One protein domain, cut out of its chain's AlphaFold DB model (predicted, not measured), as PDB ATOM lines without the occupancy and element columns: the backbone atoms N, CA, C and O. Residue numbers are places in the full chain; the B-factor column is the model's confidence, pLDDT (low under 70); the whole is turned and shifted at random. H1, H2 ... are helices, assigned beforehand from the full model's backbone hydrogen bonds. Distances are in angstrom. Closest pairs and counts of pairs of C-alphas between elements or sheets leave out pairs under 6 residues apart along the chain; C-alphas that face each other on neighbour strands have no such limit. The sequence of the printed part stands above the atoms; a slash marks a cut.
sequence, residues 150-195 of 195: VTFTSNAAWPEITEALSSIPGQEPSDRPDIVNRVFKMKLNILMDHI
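This is residues 150 to 195 of the 195 residues of the protein "Helitron_like_N domain-containing protein" of Aegilops tauschii subsp. strangulata (UniProt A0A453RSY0). This is a lopsided helical hairpin: the short helix H1 packs against the first part of the long helix H2, whose remainder runs on past H1. An extended lead-in, residues 150 to 158, runs roughly along the length of the rod before H1. The printed part has 46 residues with two named helices, H1 then H2, and no named strand; the class is all helix. It is only just loose, close to compact, with a radius of gyration of the C-alphas of 11.4 A and spans of 37 by 16 by 15 A.

Look first at H1, residues 159 to 166, then at H2, residues 177 to 194. They form a hairpin and touch, H2 with residues 179 to 183 alone; the closest C-alphas, of Ile 161 and Val 180, are 6.4 A apart. Their lines stand at a shallow tilt of 23 degrees, opposite ways. In H1 and H2, every O i to N i+4 pair is within hydrogen-bond range.

Find C-alpha 159 at (-7.774, -55.434, -38.085); from there H1 runs 10.3 A to C-alpha 166. H2 runs 25.6 A, from C-alpha 177 at (-6.772, -45.839, -26.390) to C-alpha 194 at (1.844, -42.329, -50.195).

The two C-alphas farthest apart, of Gly 170 and Ile 195, are 37.4 A apart. The 10-residue link is short, the printed part has no cut, and no printed residue is under 70 in pLDDT.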
ATOM      1  N   VAL A 150      -6.937 -32.619 -46.122       91.06
ATOM      2  CA  VAL A 150      -7.187 -34.045 -45.879       91.06
ATOM      3  C   VAL A 150      -7.500 -34.272 -44.405       91.06
ATOM      4  O   VAL A 150      -6.684 -33.980 -43.531       91.06
ATOM      5  N   THR A 151      -8.665 -34.852 -44.131       93.12
ATOM      6  CA  THR A 151      -9.034 -35.315 -42.790       93.12
ATOM      7  C   THR A 151      -8.802 -36.819 -42.704       93.12
ATOM      8  O   THR A 151      -9.438 -37.583 -43.426       93.12
ATOM      9  N   PHE A 152      -7.918 -37.254 -41.804       93.81
ATOM     10  CA  PHE A 152      -7.683 -38.671 -41.525       93.81
ATOM     11  C   PHE A 152      -8.274 -39.044 -40.164       93.81
ATOM     12  O   PHE A 152      -7.880 -38.494 -39.135       93.81
ATOM     13  N   THR A 153      -9.236 -39.965 -40.151       93.44
ATOM     14  CA  THR A 153      -9.944 -40.395 -38.941       93.44
ATOM     15  C   THR A 153      -9.552 -41.816 -38.549       93.44
ATOM     16  O   THR A 153      -9.308 -42.679 -39.392       93.44
ATOM     17  N   SER A 154      -9.478 -42.069 -37.242       92.62
ATOM     18  CA  SER A 154      -9.240 -43.416 -36.719       92.62
ATOM     19  C   SER A 154     -10.491 -44.282 -36.859       92.62
ATOM     20  O   SER A 154     -11.598 -43.805 -36.612       92.62
ATOM     21  N   ASN A 155     -10.314 -45.569 -37.162       93.19
ATOM     22  CA  ASN A 155     -11.388 -46.561 -37.143       93.19
ATOM     23  C   ASN A 155     -11.089 -47.636 -36.090       93.19
ATOM     24  O   ASN A 155     -10.075 -48.323 -36.174       93.19
ATOM     25  N   ALA A 156     -11.982 -47.800 -35.110       91.12
ATOM     26  CA  ALA A 156     -11.837 -48.804 -34.054       91.12
ATOM     27  C   ALA A 156     -11.916 -50.255 -34.573       91.12
ATOM     28  O   ALA A 156     -11.412 -51.157 -33.911       91.12
ATOM     29  N   ALA A 157     -12.507 -50.474 -35.751       93.00
ATOM     30  CA  ALA A 157     -12.646 -51.784 -36.385       93.00
ATOM     31  C   ALA A 157     -11.447 -52.173 -37.271       93.00
ATOM     32  O   ALA A 157     -11.538 -53.126 -38.045       93.00
ATOM     33  N   TRP A 158     -10.332 -51.435 -37.217       95.75
ATOM     34  CA  TRP A 158      -9.133 -51.834 -37.953       95.75
ATOM     35  C   TRP A 158      -8.608 -53.198 -37.481       95.75
ATOM     36  O   TRP A 158      -8.549 -53.436 -36.269       95.75
ATOM     37  N   PRO A 159      -8.188 -54.076 -38.415       95.50
ATOM     38  CA  PRO A 159      -7.774 -55.434 -38.085       95.50
ATOM     39  C   PRO A 159      -6.603 -55.446 -37.101       95.50
ATOM     40  O   PRO A 159      -6.614 -56.240 -36.168       95.50
ATOM     41  N   GLU A 160      -5.665 -54.500 -37.211       95.50
ATOM     42  CA  GLU A 160      -4.520 -54.388 -36.301       95.50
ATOM     43  C   GLU A 160      -4.944 -54.093 -34.853       95.50
ATOM     44  O   GLU A 160      -4.292 -54.539 -33.909       95.50
ATOM     45  N   ILE A 161      -6.046 -53.354 -34.657       95.31
ATOM     46  CA  ILE A 161      -6.603 -53.102 -33.322       95.31
ATOM     47  C   ILE A 161      -7.235 -54.388 -32.793       95.31
ATOM     48  O   ILE A 161      -6.945 -54.790 -31.668       95.31
ATOM     49  N   THR A 162      -8.068 -55.050 -33.601       93.38
ATOM     50  CA  THR A 162      -8.727 -56.300 -33.191       93.38
ATOM     51  C   THR A 162      -7.723 -57.416 -32.902       93.38
ATOM     52  O   THR A 162      -7.868 -58.133 -31.916       93.38
ATOM     53  N   GLU A 163      -6.655 -57.515 -33.694       94.12
ATOM     54  CA  GLU A 163      -5.577 -58.482 -33.512       94.12
ATOM     55  C   GLU A 163      -4.802 -58.187 -32.222       94.12
ATOM     56  O   GLU A 163      -4.623 -59.076 -31.391       94.12
ATOM     57  N   ALA A 164      -4.425 -56.926 -31.983       91.25
ATOM     58  CA  ALA A 164      -3.741 -56.539 -30.752       91.25
ATOM     59  C   ALA A 164      -4.593 -56.828 -29.502       91.25
ATOM     60  O   ALA A 164      -4.073 -57.319 -28.495       91.25
ATOM     61  N   LEU A 165      -5.904 -56.573 -29.569       92.00
ATOM     62  CA  LEU A 165      -6.842 -56.844 -28.477       92.00
ATOM     63  C   LEU A 165      -7.132 -58.332 -28.284       92.00
ATOM     64  O   LEU A 165      -7.420 -58.733 -27.160       92.00
ATOM     65  N   SER A 166      -6.996 -59.167 -29.318       90.81
ATOM     66  CA  SER A 166      -7.220 -60.614 -29.196       90.81
ATOM     67  C   SER A 166      -6.298 -61.266 -28.153       90.81
ATOM     68  O   SER A 166      -6.694 -62.202 -27.461       90.81
ATOM     69  N   SER A 167      -5.101 -60.701 -27.955       85.88
ATOM     70  CA  SER A 167      -4.148 -61.117 -26.917       85.88
ATOM     71  C   SER A 167      -4.530 -60.686 -25.488       85.88
ATOM     72  O   SER A 167      -3.881 -61.095 -24.521       85.88
ATOM     73  N   ILE A 168      -5.564 -59.850 -25.324       87.31
ATOM     74  CA  ILE A 168      -5.943 -59.211 -24.058       87.31
ATOM     75  C   ILE A 168      -7.441 -59.423 -23.798       87.31
ATOM     76  O   ILE A 168      -8.269 -58.604 -24.199       87.31
ATOM     77  N   PRO A 169      -7.818 -60.504 -23.095       85.12
ATOM     78  CA  PRO A 169      -9.213 -60.904 -22.987       85.12
ATOM     79  C   PRO A 169     -10.069 -59.841 -22.287       85.12
ATOM     80  O   PRO A 169      -9.692 -59.288 -21.250       85.12
ATOM     81  N   GLY A 170     -11.252 -59.595 -22.854       87.56
ATOM     82  CA  GLY A 170     -12.290 -58.748 -22.269       87.56
ATOM     83  C   GLY A 170     -12.038 -57.240 -22.342       87.56
ATOM     84  O   GLY A 170     -12.713 -56.514 -21.613       87.56
ATOM     85  N   GLN A 171     -11.089 -56.765 -23.153       90.44
ATOM     86  CA  GLN A 171     -10.858 -55.336 -23.410       90.44
ATOM     87  C   GLN A 171     -11.499 -54.908 -24.730       90.44
ATOM     88  O   GLN A 171     -11.344 -55.589 -25.740       90.44
ATOM     89  N   GLU A 172     -12.139 -53.743 -24.729       92.88
ATOM     90  CA  GLU A 172     -12.653 -53.101 -25.942       92.88
ATOM     91  C   GLU A 172     -11.667 -52.043 -26.473       92.88
ATOM     92  O   GLU A 172     -10.846 -51.526 -25.706       92.88
ATOM     93  N   PRO A 173     -11.759 -51.627 -27.753       92.88
ATOM     94  CA  PRO A 173     -10.944 -50.530 -28.287       92.88
ATOM     95  C   PRO A 173     -11.018 -49.244 -27.451       92.88
ATOM     96  O   PRO A 173     -10.021 -48.538 -27.306       92.88
ATOM     97  N   SER A 174     -12.175 -48.960 -26.845       92.44
ATOM     98  CA  SER A 174     -12.356 -47.826 -25.935       92.44
ATOM     99  C   SER A 174     -11.533 -47.940 -24.652       92.44
ATOM    100  O   SER A 174     -11.117 -46.925 -24.098       92.44
ATOM    101  N   ASP A 175     -11.285 -49.156 -24.164       92.25
ATOM    102  CA  ASP A 175     -10.518 -49.392 -22.940       92.25
ATOM    103  C   ASP A 175      -9.004 -49.249 -23.174       92.25
ATOM    104  O   ASP A 175      -8.254 -48.967 -22.237       92.25
ATOM    105  N   ARG A 176      -8.554 -49.399 -24.430       90.94
ATOM    106  CA  ARG A 176      -7.142 -49.349 -24.847       90.94
ATOM    107  C   ARG A 176      -6.865 -48.241 -25.870       90.94
ATOM    108  O   ARG A 176      -6.420 -48.521 -26.989       90.94
ATOM    109  N   PRO A 177      -7.044 -46.958 -25.491       90.81
ATOM    110  CA  PRO A 177      -6.772 -45.839 -26.390       90.81
ATOM    111  C   PRO A 177      -5.290 -45.762 -26.792       90.81
ATOM    112  O   PRO A 177      -4.967 -45.210 -27.838       90.81
ATOM    113  N   ASP A 178      -4.377 -46.346 -26.012       90.38
ATOM    114  CA  ASP A 178      -2.962 -46.466 -26.366       90.38
ATOM    115  C   ASP A 178      -2.739 -47.325 -27.622       90.38
ATOM    116  O   ASP A 178      -1.915 -46.963 -28.463       90.38
ATOM    117  N   ILE A 179      -3.488 -48.423 -27.782       92.38
ATOM    118  CA  ILE A 179      -3.433 -49.284 -28.973       92.38
ATOM    119  C   ILE A 179      -4.025 -48.537 -30.167       92.38
ATOM    120  O   ILE A 179      -3.371 -48.437 -31.206       92.38
ATOM    121  N   VAL A 180      -5.214 -47.948 -29.999       94.00
ATOM    122  CA  VAL A 180      -5.893 -47.177 -31.053       94.00
ATOM    123  C   VAL A 180      -4.993 -46.049 -31.566       94.00
ATOM    124  O   VAL A 180      -4.776 -45.933 -32.770       94.00
ATOM    125  N   ASN A 181      -4.381 -45.278 -30.663       93.19
ATOM    126  CA  ASN A 181      -3.486 -44.175 -31.019       93.19
ATOM    127  C   ASN A 181      -2.225 -44.650 -31.757       93.19
ATOM    128  O   ASN A 181      -1.761 -43.974 -32.679       93.19
ATOM    129  N   ARG A 182      -1.661 -45.808 -31.386       93.44
ATOM    130  CA  ARG A 182      -0.503 -46.386 -32.090       93.44
ATOM    131  C   ARG A 182      -0.871 -46.835 -33.496       93.44
ATOM    132  O   ARG A 182      -0.148 -46.499 -34.429       93.44
ATOM    133  N   VAL A 183      -1.989 -47.544 -33.659       95.88
ATOM    134  CA  VAL A 183      -2.458 -47.978 -34.983       95.88
ATOM    135  C   VAL A 183      -2.792 -46.770 -35.852       95.88
ATOM    136  O   VAL A 183      -2.334 -46.706 -36.990       95.88
ATOM    137  N   PHE A 184      -3.476 -45.764 -35.303       96.12
ATOM    138  CA  PHE A 184      -3.713 -44.495 -35.990       96.12
ATOM    139  C   PHE A 184      -2.413 -43.856 -36.475       96.12
ATOM    140  O   PHE A 184      -2.316 -43.490 -37.642       96.12
ATOM    141  N   LYS A 185      -1.387 -43.771 -35.619       95.88
ATOM    142  CA  LYS A 185      -0.097 -43.194 -36.009       95.88
ATOM    143  C   LYS A 185       0.603 -44.013 -37.098       95.88
ATOM    144  O   LYS A 185       1.167 -43.415 -38.009       95.88
ATOM    145  N   MET A 186       0.547 -45.345 -37.039       95.81
ATOM    146  CA  MET A 186       1.097 -46.214 -38.089       95.81
ATOM    147  C   MET A 186       0.377 -46.003 -39.426       95.81
ATOM    148  O   MET A 186       1.032 -45.773 -40.437       95.81
ATOM    149  N   LYS A 187      -0.961 -46.001 -39.428       96.12
ATOM    150  CA  LYS A 187      -1.767 -45.768 -40.636       96.12
ATOM    151  C   LYS A 187      -1.572 -44.364 -41.205       96.12
ATOM    152  O   LYS A 187      -1.483 -44.210 -42.417       96.12
ATOM    153  N   LEU A 188      -1.455 -43.355 -40.339       95.62
ATOM    154  CA  LEU A 188      -1.154 -41.985 -40.744       95.62
ATOM    155  C   LEU A 188       0.219 -41.903 -41.407       95.62
ATOM    156  O   LEU A 188       0.338 -41.255 -42.435       95.62
ATOM    157  N   ASN A 189       1.243 -42.564 -40.860       96.38
ATOM    158  CA  ASN A 189       2.565 -42.576 -41.486       96.38
ATOM    159  C   ASN A 189       2.520 -43.229 -42.876       96.38
ATOM    160  O   ASN A 189       3.048 -42.650 -43.811       96.38
ATOM    161  N   ILE A 190       1.806 -44.351 -43.031       95.81
ATOM    162  CA  ILE A 190       1.602 -44.987 -44.345       95.81
ATOM    163  C   ILE A 190       0.929 -44.013 -45.321       95.81
ATOM    164  O   ILE A 190       1.352 -43.898 -46.463       95.81
ATOM    165  N   LEU A 191      -0.096 -43.279 -44.880       94.75
ATOM    166  CA  LEU A 191      -0.741 -42.267 -45.718       94.75
ATOM    167  C   LEU A 191       0.226 -41.140 -46.110       94.75
ATOM    168  O   LEU A 191       0.223 -40.730 -47.262       94.75
ATOM    169  N   MET A 192       1.063 -40.672 -45.183       94.50
ATOM    170  CA  MET A 192       2.069 -39.641 -45.462       94.50
ATOM    171  C   MET A 192       3.178 -40.126 -46.404       94.50
ATOM    172  O   MET A 192       3.739 -39.303 -47.109       94.50
ATOM    173  N   ASP A 193       3.486 -41.424 -46.427       95.12
ATOM    174  CA  ASP A 193       4.462 -42.003 -47.362       95.12
ATOM    175  C   ASP A 193       3.885 -42.162 -48.785       95.12
ATOM    176  O   ASP A 193       4.632 -42.321 -49.748       95.12
ATOM    177  N   HIS A 194       2.555 -42.156 -48.924       91.00
ATOM    178  CA  HIS A 194       1.844 -42.329 -50.195       91.00
ATOM    179  C   HIS A 194       1.445 -41.009 -50.877       91.00
ATOM    180  O   HIS A 194       1.033 -41.046 -52.040       91.00
ATOM    181  N   ILE A 195       1.503 -39.882 -50.161       86.44
ATOM    182  CA  ILE A 195       1.177 -38.533 -50.658       86.44
ATOM    183  C   ILE A 195       2.476 -37.785 -50.940       86.44
ATOM    184  O   ILE A 195       2.571 -37.190 -52.035       86.44
TER     185      ILE A 195